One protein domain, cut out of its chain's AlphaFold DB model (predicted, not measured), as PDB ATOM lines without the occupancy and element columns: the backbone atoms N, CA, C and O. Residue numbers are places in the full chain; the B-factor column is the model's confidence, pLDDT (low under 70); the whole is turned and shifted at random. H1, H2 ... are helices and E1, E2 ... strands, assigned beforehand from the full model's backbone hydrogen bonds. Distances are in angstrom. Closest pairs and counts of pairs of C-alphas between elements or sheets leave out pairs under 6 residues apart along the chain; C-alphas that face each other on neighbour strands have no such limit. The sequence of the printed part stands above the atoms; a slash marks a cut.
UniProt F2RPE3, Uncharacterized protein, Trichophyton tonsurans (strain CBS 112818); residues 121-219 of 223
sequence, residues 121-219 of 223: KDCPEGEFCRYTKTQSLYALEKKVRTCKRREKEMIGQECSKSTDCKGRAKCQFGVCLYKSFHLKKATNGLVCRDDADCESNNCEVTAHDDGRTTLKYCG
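AT A GLANCE: This is residues 121 to 219 of the 223 residues of an uncharacterized protein of Trichophyton tonsurans (strain CBS 112818) (UniProt F2RPE3). Little regular structure: three separate antiparallel strand pairs set among loops, with hairpins E3-E4 and E5-E6 toward opposite ends of the longest axis, E1-E2 off to one side and short H1 between E1 and E2 along the chain. The 99 printed residues, mostly strand by class, have 31 in one named helix and six named strands, ordered E1 H1 E2 E3 E4 E5 E6. The whole is compact, with a radius of gyration of the C-alphas of 12.7 A and spans of 36 by 33 by 23 A.

HOW THE PARTS SIT: E1, residues 127 to 130, is antiparallel to E2, residues 146 to 149; N 128 and O 148 are within hydrogen-bond range at 2.8 A. H1, residues 137 to 140, is too short for an O i to N i+4 pair; its one O i to N i+3 pair is within range. E3, residues 169 to 172, and E4, residues 175 to 178, form a hairpin, with N 170 and O 177 at 2.8 A. E5, residues 203 to 207, and E6, residues 213 to 218, form another, with N 204 and O 217 at 2.8 A. The three pairs are apart from each other.

IN THESE COORDINATES: E1 begins at C-alpha 127 (174.326, 237.428, 160.596). E6, 14.9 A long, ends at C-alpha 218 (162.287, 219.850, 171.190).

THE WHOLE: The printed part has no cut. Links E2 to E3 and E4 to E5 are long. Residues 133 to 135, 150 to 153 and 207 to 213 have pLDDT under 70.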
ATOM      1  N   LYS A 121     171.189 229.870 157.927       83.56
ATOM      2  CA  LYS A 121     170.681 230.074 156.562       83.56
ATOM      3  C   LYS A 121     169.431 230.950 156.525       83.56
ATOM      4  O   LYS A 121     169.145 231.540 155.491       83.56
ATOM      5  N   ASP A 122     168.718 231.043 157.644       82.31
ATOM      6  CA  ASP A 122     167.525 231.884 157.770       82.31
ATOM      7  C   ASP A 122     167.892 233.358 158.006       82.31
ATOM      8  O   ASP A 122     167.031 234.238 157.973       82.31
ATOM      9  N   CYS A 123     169.178 233.639 158.242       84.56
ATOM     10  CA  CYS A 123     169.672 234.968 158.545       84.56
ATOM     11  C   CYS A 123     170.249 235.684 157.317       84.56
ATOM     12  O   CYS A 123     170.825 235.041 156.438       84.56
ATOM     13  N   PRO A 124     170.143 237.027 157.263       86.12
ATOM     14  CA  PRO A 124     170.823 237.825 156.252       86.12
ATOM     15  C   PRO A 124     172.338 237.601 156.261       86.12
ATOM     16  O   PRO A 124     172.926 237.224 157.279       86.12
ATOM     17  N   GLU A 125     172.985 237.900 155.137       85.25
ATOM     18  CA  GLU A 125     174.434 237.781 155.016       85.25
ATOM     19  C   GLU A 125     175.165 238.568 156.122       85.25
ATOM     20  O   GLU A 125     174.861 239.728 156.414       85.25
ATOM     21  N   GLY A 126     176.128 237.912 156.776       84.06
ATOM     22  CA  GLY A 126     176.882 238.476 157.900       84.06
ATOM     23  C   GLY A 126     176.210 238.339 159.275       84.06
ATOM     24  O   GLY A 126     176.809 238.733 160.283       84.06
ATOM     25  N   GLU A 127     175.015 237.750 159.347       88.81
ATOM     26  CA  GLU A 127     174.326 237.428 160.596       88.81
ATOM     27  C   GLU A 127     174.312 235.926 160.898       88.81
ATOM     28  O   GLU A 127     174.453 235.073 160.028       88.81
ATOM     29  N   PHE A 128     174.175 235.610 162.182       88.19
ATOM     30  CA  PHE A 128     174.175 234.257 162.718       88.19
ATOM     31  C   PHE A 128     172.959 234.070 163.615       88.19
ATOM     32  O   PHE A 128     172.582 234.976 164.365       88.19
ATOM     33  N   CYS A 129     172.381 232.876 163.564       87.94
ATOM     34  CA  CYS A 129     171.219 232.512 164.345       87.94
ATOM     35  C   CYS A 129     171.617 232.119 165.766       87.94
ATOM     36  O   CYS A 129     172.189 231.051 165.984       87.94
ATOM     37  N   ARG A 130     171.354 232.989 166.747       88.00
ATOM     38  CA  ARG A 130     171.846 232.813 168.126       88.00
ATOM     39  C   ARG A 130     170.967 233.500 169.171       88.00
ATOM     40  O   ARG A 130     170.077 234.280 168.839       88.00
ATOM     41  N   TYR A 131     171.205 233.222 170.450       85.25
ATOM     42  CA  TYR A 131     170.478 233.880 171.540       85.25
ATOM     43  C   TYR A 131     171.037 235.283 171.826       85.25
ATOM     44  O   TYR A 131     172.241 235.510 171.767       85.25
ATOM     45  N   THR A 132     170.157 236.232 172.160       72.50
ATOM     46  CA  THR A 132     170.512 237.660 172.308       72.50
ATOM     47  C   THR A 132     171.294 237.981 173.585       72.50
ATOM     48  O   THR A 132     172.122 238.883 173.586       72.50
ATOM     49  N   LYS A 133     170.996 237.299 174.696       68.25
ATOM     50  CA  LYS A 133     171.678 237.452 175.992       68.25
ATOM     51  C   LYS A 133     171.558 236.142 176.755       68.25
ATOM     52  O   LYS A 133     170.436 235.650 176.921       68.25
ATOM     53  N   THR A 134     172.680 235.609 177.225       62.78
ATOM     54  CA  THR A 134     172.707 234.294 177.863       62.78
ATOM     55  C   THR A 134     172.653 234.391 179.384       62.78
ATOM     56  O   THR A 134     173.516 235.001 180.003       62.78
ATOM     57  N   GLN A 135     171.664 233.734 179.986       68.56
ATOM     58  CA  GLN A 135     171.663 233.226 181.365       68.56
ATOM     59  C   GLN A 135     170.883 231.897 181.360       68.56
ATOM     60  O   GLN A 135     170.146 231.699 180.404       68.56
ATOM     61  N   SER A 136     171.127 231.027 182.358       74.94
ATOM     62  CA  SER A 136     170.567 229.680 182.674       74.94
ATOM     63  C   SER A 136     169.886 228.830 181.572       74.94
ATOM     64  O   SER A 136     169.154 229.317 180.721       74.94
ATOM     65  N   LEU A 137     170.028 227.496 181.639       75.81
ATOM     66  CA  LEU A 137     169.329 226.567 180.724       75.81
ATOM     67  C   LEU A 137     167.823 226.826 180.633       75.81
ATOM     68  O   LEU A 137     167.280 226.934 179.539       75.81
ATOM     69  N   TYR A 138     167.183 227.039 181.781       77.50
ATOM     70  CA  TYR A 138     165.755 227.331 181.875       77.50
ATOM     71  C   TYR A 138     165.321 228.561 181.065       77.50
ATOM     72  O   TYR A 138     164.212 228.623 180.537       77.50
ATOM     73  N   ALA A 139     166.183 229.576 180.961       78.50
ATOM     74  CA  ALA A 139     165.875 230.750 180.159       78.50
ATOM     75  C   ALA A 139     166.068 230.493 178.657       78.50
ATOM     76  O   ALA A 139     165.430 231.179 177.860       78.50
ATOM     77  N   LEU A 140     166.908 229.528 178.265       80.31
ATOM     78  CA  LEU A 140     167.069 229.118 176.868       80.31
ATOM     79  C   LEU A 140     165.862 228.322 176.366       80.31
ATOM     80  O   LEU A 140     165.379 228.619 175.285       80.31
ATOM     81  N   GLU A 141     165.304 227.417 177.174       79.62
ATOM     82  CA  GLU A 141     164.095 226.629 176.840       79.62
ATOM     83  C   GLU A 141     162.849 227.486 176.537       79.62
ATOM     84  O   GLU A 141     161.861 227.020 175.960       79.62
ATOM     85  N   LYS A 142     162.867 228.748 176.979       76.31
ATOM     86  CA  LYS A 142     161.778 229.718 176.814       76.31
ATOM     87  C   LYS A 142     162.080 230.807 175.793       76.31
ATOM     88  O   LYS A 142     161.257 231.705 175.607       76.31
ATOM     89  N   LYS A 143     163.268 230.792 175.195       80.12
ATOM     90  CA  LYS A 143     163.714 231.820 174.260       80.12
ATOM     91  C   LYS A 143     163.926 231.220 172.891       80.12
ATOM     92  O   LYS A 143     164.344 230.086 172.728       80.12
ATOM     93  N   VAL A 144     163.708 232.065 171.904       83.06
ATOM     94  CA  VAL A 144     164.027 231.788 170.513       83.06
ATOM     95  C   VAL A 144     165.401 232.351 170.170       83.06
ATOM     96  O   VAL A 144     165.867 233.332 170.768       83.06
ATOM     97  N   ARG A 145     166.059 231.734 169.190       87.31
ATOM     98  CA  ARG A 145     167.241 232.315 168.554       87.31
ATOM     99  C   ARG A 145     166.802 233.387 167.570       87.31
ATOM    100  O   ARG A 145     165.708 233.315 167.024       87.31
ATOM    101  N   THR A 146     167.657 234.382 167.367       86.75
ATOM    102  CA  THR A 146     167.416 235.476 166.427       86.75
ATOM    103  C   THR A 146     168.659 235.780 165.603       86.75
ATOM    104  O   THR A 146     169.780 235.522 166.050       86.75
ATOM    105  N   CYS A 147     168.466 236.356 164.420       86.31
ATOM    106  CA  CYS A 147     169.564 236.771 163.556       86.31
ATOM    107  C   CYS A 147     170.309 237.973 164.143       86.31
ATOM    108  O   CYS A 147     169.701 238.966 164.572       86.31
ATOM    109  N   LYS A 148     171.634 237.818 164.268       85.50
ATOM    110  CA  LYS A 148     172.544 238.801 164.865       85.50
ATOM    111  C   LYS A 148     173.925 238.761 164.216       85.50
ATOM    112  O   LYS A 148     174.496 237.689 164.037       85.50
ATOM    113  N   ARG A 149     174.535 239.930 164.004       85.06
ATOM    114  CA  ARG A 149     175.961 240.062 163.629       85.06
ATOM    115  C   ARG A 149     176.897 239.486 164.692       85.06
ATOM    116  O   ARG A 149     176.497 239.347 165.844       85.06
ATOM    117  N   ARG A 150     178.147 239.165 164.332       68.50
ATOM    118  CA  ARG A 150     179.145 238.577 165.254       68.50
ATOM    119  C   ARG A 150     179.453 239.489 166.445       68.50
ATOM    120  O   ARG A 150     179.986 240.577 166.275       68.50
ATOM    121  N   GLU A 151     179.237 238.972 167.652       66.94
ATOM    122  CA  GLU A 151     179.780 239.520 168.904       66.94
ATOM    123  C   GLU A 151     180.631 238.450 169.617       66.94
ATOM    124  O   GLU A 151     180.866 237.366 169.078       66.94
ATOM    125  N   LYS A 152     181.124 238.744 170.829       62.62
ATOM    126  CA  LYS A 152     182.044 237.869 171.580       62.62
ATOM    127  C   LYS A 152     181.439 236.514 171.989       62.62
ATOM    128  O   LYS A 152     182.187 235.543 172.079       62.62
ATOM    129  N   GLU A 153     180.126 236.423 172.210       66.62
ATOM    130  CA  GLU A 153     179.457 235.185 172.649       66.62
ATOM    131  C   GLU A 153     178.692 234.496 171.511       66.62
ATOM    132  O   GLU A 153     177.936 235.132 170.788       66.62
ATOM    133  N   MET A 154     178.866 233.183 171.343       76.75
ATOM    134  CA  MET A 154     178.288 232.411 170.226       76.75
ATOM    135  C   MET A 154     177.163 231.463 170.667       76.75
ATOM    136  O   MET A 154     176.904 230.469 170.002       76.75
ATOM    137  N   ILE A 155     176.503 231.715 171.802       87.19
ATOM    138  CA  ILE A 155     175.538 230.752 172.355       87.19
ATOM    139  C   ILE A 155     174.293 230.631 171.467       87.19
ATOM    140  O   ILE A 155     173.651 231.624 171.130       87.19
ATOM    141  N   GLY A 156     173.940 229.401 171.102       86.81
ATOM    142  CA  GLY A 156     172.868 229.073 170.161       86.81
ATOM    143  C   GLY A 156     173.282 229.097 168.687       86.81
ATOM    144  O   GLY A 156     172.498 228.656 167.850       86.81
ATOM    145  N   GLN A 157     174.494 229.568 168.367       88.44
ATOM    146  CA  GLN A 157     175.025 229.522 167.005       88.44
ATOM    147  C   GLN A 157     175.276 228.078 166.583       88.44
ATOM    148  O   GLN A 157     175.750 227.284 167.393       88.44
ATOM    149  N   GLU A 158     174.997 227.754 165.320       89.38
ATOM    150  CA  GLU A 158     175.266 226.415 164.795       89.38
ATOM    151  C   GLU A 158     176.752 226.049 164.857       89.38
ATOM    152  O   GLU A 158     177.637 226.878 164.627       89.38
ATOM    153  N   CYS A 159     177.005 224.775 165.126       89.56
ATOM    154  CA  CYS A 159     178.325 224.173 165.173       89.56
ATOM    155  C   CYS A 159     178.250 222.715 164.719       89.56
ATOM    156  O   CYS A 159     177.221 222.049 164.838       89.56
ATOM    157  N   SER A 160     179.373 222.201 164.227       89.75
ATOM    158  CA  SER A 160     179.560 220.770 163.971       89.75
ATOM    159  C   SER A 160     180.453 220.127 165.029       89.75
ATOM    160  O   SER A 160     180.309 218.949 165.342       89.75
ATOM    161  N   LYS A 161     181.373 220.902 165.606       90.31
ATOM    162  CA  LYS A 161     182.327 220.456 166.624       90.31
ATOM    163  C   LYS A 161     182.563 221.549 167.656       90.31
ATOM    164  O   LYS A 161     182.376 222.736 167.407       90.31
ATOM    165  N   SER A 162     183.022 221.157 168.844       88.38
ATOM    166  CA  SER A 162     183.221 222.103 169.956       88.38
ATOM    167  C   SER A 162     184.263 223.191 169.673       88.38
ATOM    168  O   SER A 162     184.230 224.224 170.330       88.38
ATOM    169  N   THR A 163     185.158 222.993 168.699       88.50
ATOM    170  CA  THR A 163     186.126 224.014 168.261       88.50
ATOM    171  C   THR A 163     185.487 225.152 167.469       88.50
ATOM    172  O   THR A 163     186.100 226.205 167.334       88.50
ATOM    173  N   ASP A 164     184.273 224.957 166.948       88.25
ATOM    174  CA  ASP A 164     183.527 226.007 166.243       88.25
ATOM    175  C   ASP A 164     182.964 227.038 167.241       88.25
ATOM    176  O   ASP A 164     182.647 228.173 166.884       88.25
ATOM    177  N   CYS A 165     182.871 226.643 168.513       87.12
ATOM    178  CA  CYS A 165     182.353 227.453 169.599       87.12
ATOM    179  C   CYS A 165     183.459 228.259 170.283       87.12
ATOM    180  O   CYS A 165     184.539 227.751 170.586       87.12
ATOM    181  N   LYS A 166     183.170 229.525 170.605       83.69
ATOM    182  CA  LYS A 166     184.099 230.399 171.335       83.69
ATOM    183  C   LYS A 166     183.904 230.350 172.851       83.69
ATOM    184  O   LYS A 166     182.804 230.141 173.363       83.69
ATOM    185  N   GLY A 167     184.988 230.619 173.579       82.50
ATOM    186  CA  GLY A 167     184.980 230.791 175.030       82.50
ATOM    187  C   GLY A 167     184.701 229.494 175.795       82.50
ATOM    188  O   GLY A 167     185.340 228.466 175.577       82.50
ATOM    189  N   ARG A 168     183.755 229.545 176.740       82.31
ATOM    190  CA  ARG A 168     183.379 228.399 177.590       82.31
ATOM    191  C   ARG A 168     182.240 227.560 177.001       82.31
ATOM    192  O   ARG A 168     181.600 226.821 177.745       82.31
ATOM    193  N   ALA A 169     181.975 227.669 175.704       87.44
ATOM    194  CA  ALA A 169     180.946 226.884 175.038       87.44
ATOM    195  C   ALA A 169     181.479 225.535 174.517       87.44
ATOM    196  O   ALA A 169     182.685 225.342 174.352       87.44
ATOM    197  N   LYS A 170     180.567 224.590 174.294       90.19
ATOM    198  CA  LYS A 170     180.759 223.313 173.602       90.19
ATOM    199  C   LYS A 170     179.630 223.133 172.599       90.19
ATOM    200  O   LYS A 170     178.541 223.667 172.791       90.19
ATOM    201  N   CYS A 171     179.905 222.369 171.552       89.62
ATOM    202  CA  CYS A 171     178.888 222.025 170.576       89.62
ATOM    203  C   CYS A 171     178.002 220.906 171.128       89.62
ATOM    204  O   CYS A 171     178.515 219.837 171.458       89.62
ATOM    205  N   GLN A 172     176.706 221.175 171.256       89.12
ATOM    206  CA  GLN A 172     175.675 220.246 171.721       89.12
ATOM    207  C   GLN A 172     174.415 220.472 170.887       89.12
ATOM    208  O   GLN A 172     174.047 221.622 170.656       89.12
ATOM    209  N   PHE A 173     173.777 219.400 170.410       88.56
ATOM    210  CA  PHE A 173     172.545 219.485 169.603       88.56
ATOM    211  C   PHE A 173     172.700 220.404 168.376       88.56
ATOM    212  O   PHE A 173     171.821 221.185 168.021       88.56
ATOM    213  N   GLY A 174     173.898 220.403 167.777       87.00
ATOM    214  CA  GLY A 174     174.219 221.265 166.640       87.00
ATOM    215  C   GLY A 174     174.423 222.738 166.942       87.00
ATOM    216  O   GLY A 174     174.581 223.502 165.994       87.00
ATOM    217  N   VAL A 175     174.416 223.157 168.208       89.31
ATOM    218  CA  VAL A 175     174.609 224.555 168.595       89.31
ATOM    219  C   VAL A 175     175.618 224.725 169.727       89.31
ATOM    220  O   VAL A 175     175.883 223.827 170.525       89.31
ATOM    221  N   CYS A 176     176.203 225.909 169.827       89.62
ATOM    222  CA  CYS A 176     177.106 226.233 170.917       89.62
ATOM    223  C   CYS A 176     176.321 226.499 172.206       89.62
ATOM    224  O   CYS A 176     175.580 227.474 172.294       89.62
ATOM    225  N   LEU A 177     176.524 225.673 173.229       88.25
ATOM    226  CA  LEU A 177     175.949 225.814 174.571       88.25
ATOM    227  C   LEU A 177     177.062 225.921 175.617       88.25
ATOM    228  O   LEU A 177     178.186 225.484 175.375       88.25
ATOM    229  N   TYR A 178     176.803 226.515 176.785       86.19
ATOM    230  CA  TYR A 178     177.834 226.596 177.827       86.19
ATOM    231  C   TYR A 178     178.242 225.206 178.325       86.19
ATOM    232  O   TYR A 178     177.405 224.337 178.527       86.19
ATOM    233  N   LYS A 179     179.539 225.021 178.606       78.81
ATOM    234  CA  LYS A 179     180.112 223.769 179.131       78.81
ATOM    235  C   LYS A 179     179.429 223.250 180.395       78.81
ATOM    236  O   LYS A 179     179.429 222.046 180.599       78.81
ATOM    237  N   SER A 180     178.883 224.145 181.219       79.00
ATOM    238  CA  SER A 180     178.138 223.812 182.438       79.00
ATOM    239  C   SER A 180     176.834 223.062 182.163       79.00
ATOM    240  O   SER A 180     176.253 222.487 183.076       79.00
ATOM    241  N   PHE A 181     176.349 223.091 180.925       78.50
ATOM    242  CA  PHE A 181     175.160 222.372 180.501       78.50
ATOM    243  C   PHE A 181     175.608 220.968 180.091       78.50
ATOM    244  O   PHE A 181     176.068 220.742 178.979       78.50
ATOM    245  N   HIS A 182     175.583 220.026 181.030       71.81
ATOM    246  CA  HIS A 182     175.961 218.632 180.784       71.81
ATOM    247  C   HIS A 182     174.744 217.820 180.334       71.81
ATOM    248  O   HIS A 182     174.311 216.897 181.018       71.81
ATOM    249  N   LEU A 183     174.165 218.198 179.195       79.50
ATOM    250  CA  LEU A 183     172.969 217.558 178.662       79.50
ATOM    251  C   LEU A 183     173.352 216.404 177.729       79.50
ATOM    252  O   LEU A 183     174.170 216.575 176.826       79.50
ATOM    253  N   LYS A 184     172.765 215.220 177.953       84.75
ATOM    254  CA  LYS A 184     172.860 214.084 177.014       84.75
ATOM    255  C   LYS A 184     171.859 214.222 175.867       84.75
ATOM    256  O   LYS A 184     172.156 213.804 174.755       84.75
ATOM    257  N   LYS A 185     170.700 214.803 176.169       87.94
ATOM    258  CA  LYS A 185     169.602 215.113 175.259       87.94
ATOM    259  C   LYS A 185     169.017 216.479 175.625       87.94
ATOM    260  O   LYS A 185     169.176 216.940 176.755       87.94
ATOM    261  N   ALA A 186     168.404 217.133 174.654       86.38
ATOM    262  CA  ALA A 186     167.756 218.422 174.772       86.38
ATOM    263  C   ALA A 186     166.351 218.266 175.379       86.38
ATOM    264  O   ALA A 186     165.552 217.434 174.945       86.38
ATOM    265  N   THR A 187     166.065 219.083 176.388       87.94
ATOM    266  CA  THR A 187     164.761 219.195 177.049       87.94
ATOM    267  C   THR A 187     163.769 219.980 176.189       87.94
ATOM    268  O   THR A 187     164.142 220.695 175.254       87.94
ATOM    269  N   ASN A 188     162.481 219.886 176.523       85.31
ATOM    270  CA  ASN A 188     161.418 220.549 175.767       85.31
ATOM    271  C   ASN A 188     161.608 222.076 175.697       85.31
ATOM    272  O   ASN A 188     161.706 222.770 176.711       85.31
ATOM    273  N   GLY A 189     161.563 222.611 174.478       81.50
ATOM    274  CA  GLY A 189     161.781 224.019 174.153       81.50
ATOM    275  C   GLY A 189     163.236 224.378 173.858       81.50
ATOM    276  O   GLY A 189     163.492 225.481 173.379       81.50
ATOM    277  N   LEU A 190     164.189 223.476 174.105       86.62
ATOM    278  CA  LEU A 190     165.571 223.669 173.685       86.62
ATOM    279  C   LEU A 190     165.722 223.344 172.193       86.62
ATOM    280  O   LEU A 190     164.973 222.551 171.638       86.62
ATOM    281  N   VAL A 191     166.695 223.966 171.535       87.69
ATOM    282  CA  VAL A 191     166.999 223.722 170.120       87.69
ATOM    283  C   VAL A 191     167.449 222.280 169.849       87.69
ATOM    284  O   VAL A 191     168.163 221.689 170.656       87.69
ATOM    285  N   CYS A 192     167.079 221.769 168.675       88.69
ATOM    286  CA  CYS A 192     167.456 220.459 168.142       88.69
ATOM    287  C   CYS A 192     167.808 220.547 166.651       88.69
ATOM    288  O   CYS A 192     167.384 221.476 165.951       88.69
ATOM    289  N   ARG A 193     168.564 219.569 166.144       86.81
ATOM    290  CA  ARG A 193     168.736 219.333 164.701       86.81
ATOM    291  C   ARG A 193     167.716 218.342 164.167       86.81
ATOM    292  O   ARG A 193     167.198 218.550 163.065       86.81
ATOM    293  N   ASP A 194     167.490 217.287 164.937       88.31
ATOM    294  CA  ASP A 194     166.648 216.141 164.623       88.31
ATOM    295  C   ASP A 194     166.036 215.546 165.900       88.31
ATOM    296  O   ASP A 194     166.343 215.970 167.017       88.31
ATOM    297  N   ASP A 195     165.139 214.575 165.728       89.69
ATOM    298  CA  ASP A 195     164.409 213.934 166.823       89.69
ATOM    299  C   ASP A 195     165.347 213.282 167.855       89.69
ATOM    300  O   ASP A 195     165.030 213.268 169.043       89.69
ATOM    301  N   ALA A 196     166.521 212.784 167.448       90.00
ATOM    302  CA  ALA A 196     167.430 212.073 168.346       90.00
ATOM    303  C   ALA A 196     168.100 213.000 169.370       90.00
ATOM    304  O   ALA A 196     168.445 212.546 170.469       90.00
ATOM    305  N   ASP A 197     168.231 214.290 169.042       89.50
ATOM    306  CA  ASP A 197     168.704 215.306 169.980       89.50
ATOM    307  C   ASP A 197     167.747 215.471 171.170       89.50
ATOM    308  O   ASP A 197     168.197 215.822 172.258       89.50
ATOM    309  N   CYS A 198     166.450 215.201 171.003       90.56
ATOM    310  CA  CYS A 198     165.419 215.489 171.998       90.56
ATOM    311  C   CYS A 198     165.172 214.338 172.982       90.56
ATOM    312  O   CYS A 198     165.132 213.158 172.617       90.56
ATOM    313  N   GLU A 199     164.920 214.679 174.250       91.12
ATOM    314  CA  GLU A 199     164.434 213.726 175.264       91.12
ATOM    315  C   GLU A 199     163.092 213.112 174.861       91.12
ATOM    316  O   GLU A 199     162.881 211.913 175.035       91.12
ATOM    317  N   SER A 200     162.231 213.918 174.243       90.25
ATOM    318  CA  SER A 200     160.919 213.526 173.731       90.25
ATOM    319  C   SER A 200     160.951 212.723 172.428       90.25
ATOM    320  O   SER A 200     159.900 212.263 171.985       90.25
ATOM    321  N   ASN A 201     162.120 212.574 171.794       91.56
ATOM    322  CA  ASN A 201     162.258 212.102 170.412       91.56
ATOM    323  C   ASN A 201     161.371 212.874 169.411       91.56
ATOM    324  O   ASN A 201     160.866 212.301 168.448       91.56
ATOM    325  N   ASN A 202     161.136 214.165 169.662       90.50
ATOM    326  CA  ASN A 202     160.346 215.027 168.790       90.50
ATOM    327  C   ASN A 202     161.022 216.393 168.641       90.50
ATOM    328  O   ASN A 202     160.971 217.217 169.553       90.50
ATOM    329  N   CYS A 203     161.638 216.630 167.490       89.19
ATOM    330  CA  CYS A 203     162.170 217.914 167.073       89.19
ATOM    331  C   CYS A 203     161.133 218.620 166.196       89.19
ATOM    332  O   CYS A 203     160.969 218.329 165.010       89.19
ATOM    333  N   GLU A 204     160.415 219.560 166.800       87.19
ATOM    334  CA  GLU A 204     159.409 220.364 166.129       87.19
ATOM    335  C   GLU A 204     160.075 221.437 165.270       87.19
ATOM    336  O   GLU A 204     161.018 222.123 165.683       87.19
ATOM    337  N   VAL A 205     159.551 221.581 164.055       82.75
ATOM    338  CA  VAL A 205     159.958 222.606 163.101       82.75
ATOM    339  C   VAL A 205     158.740 223.462 162.807       82.75
ATOM    340  O   VAL A 205     157.735 222.958 162.310       82.75
ATOM    341  N   THR A 206     158.829 224.754 163.101       74.44
ATOM    342  CA  THR A 206     157.807 225.725 162.696       74.44
ATOM    343  C   THR A 206     158.345 226.546 161.536       74.44
ATOM    344  O   THR A 206     159.524 226.902 161.530       74.44
ATOM    345  N   ALA A 207     157.501 226.832 160.548       67.88
ATOM    346  CA  ALA A 207     157.813 227.715 159.430       67.88
ATOM    347  C   ALA A 207     156.999 229.007 159.554       67.88
ATOM    348  O   ALA A 207     155.882 228.973 160.064       67.88
ATOM    349  N   HIS A 208     157.560 230.121 159.090       61.59
ATOM    350  CA  HIS A 208     156.790 231.338 158.856       61.59
ATOM    351  C   HIS A 208     155.826 231.132 157.684       61.59
ATOM    352  O   HIS A 208     156.058 230.289 156.812       61.59
ATOM    353  N   ASP A 209     154.808 231.989 157.607       53.94
ATOM    354  CA  ASP A 209     153.872 232.062 156.478       53.94
ATOM    355  C   ASP A 209     154.568 232.298 155.118       53.94
ATOM    356  O   ASP A 209     154.014 231.975 154.070       53.94
ATOM    357  N   ASP A 210     155.802 232.822 155.115       57.84
ATOM    358  CA  ASP A 210     156.634 233.007 153.916       57.84
ATOM    359  C   ASP A 210     157.431 231.746 153.501       57.84
ATOM    360  O   ASP A 210     158.242 231.792 152.573       57.84
ATOM    361  N   GLY A 211     157.217 230.616 154.184       56.16
ATOM    362  CA  GLY A 211     157.876 229.337 153.922       56.16
ATOM    363  C   GLY A 211     159.308 229.227 154.455       56.16
ATOM    364  O   GLY A 211     159.943 228.183 154.275       56.16
ATOM    365  N   ARG A 212     159.850 230.257 155.124       60.09
ATOM    366  CA  ARG A 212     161.167 230.171 155.776       60.09
ATOM    367  C   ARG A 212     161.075 229.386 157.081       60.09
ATOM    368  O   ARG A 212     160.101 229.491 157.825       60.09
ATOM    369  N   THR A 213     162.104 228.591 157.377       58.38
ATOM    370  CA  THR A 213     162.139 227.763 158.592       58.38
ATOM    371  C   THR A 213     162.369 228.627 159.832       58.38
ATOM    372  O   THR A 213     163.478 229.086 160.088       58.38
ATOM    373  N   THR A 214     161.312 228.797 160.619       70.75
ATOM    374  CA  THR A 214     161.183 229.559 161.870       70.75
ATOM    375  C   THR A 214     162.157 229.245 162.968       70.75
ATOM    376  O   THR A 214     162.917 230.070 163.472       70.75
ATOM    377  N   LEU A 215     161.995 228.014 163.431       77.69
ATOM    378  CA  LEU A 215     162.507 227.521 164.689       77.69
ATOM    379  C   LEU A 215     162.638 226.008 164.569       77.69
ATOM    380  O   LEU A 215     161.826 225.347 163.924       77.69
ATOM    381  N   LYS A 216     163.650 225.472 165.242       85.75
ATOM    382  CA  LYS A 216     163.773 224.045 165.522       85.75
ATOM    383  C   LYS A 216     163.954 223.871 167.012       85.75
ATOM    384  O   LYS A 216     164.879 224.473 167.569       85.75
ATOM    385  N   TYR A 217     163.076 223.111 167.648       87.12
ATOM    386  CA  TYR A 217     163.084 222.925 169.093       87.12
ATOM    387  C   TYR A 217     162.466 221.589 169.499       87.12
ATOM    388  O   TYR A 217     161.637 221.035 168.790       87.12
ATOM    389  N   CYS A 218     162.854 221.074 170.659       88.94
ATOM    390  CA  CYS A 218     162.287 219.850 171.190       88.94
ATOM    391  C   CYS A 218     160.849 220.081 171.649       88.94
ATOM    392  O   CYS A 218     160.586 220.890 172.543       88.94
ATOM    393  N   GLY A 219     159.929 219.369 171.014       86.06
ATOM    394  CA  GLY A 219     158.507 219.357 171.310       86.06
ATOM    395  C   GLY A 219     158.138 218.383 172.419       86.06
ATOM    396  O   GLY A 219     158.993 217.694 172.979       86.06
TER     397      GLY A 219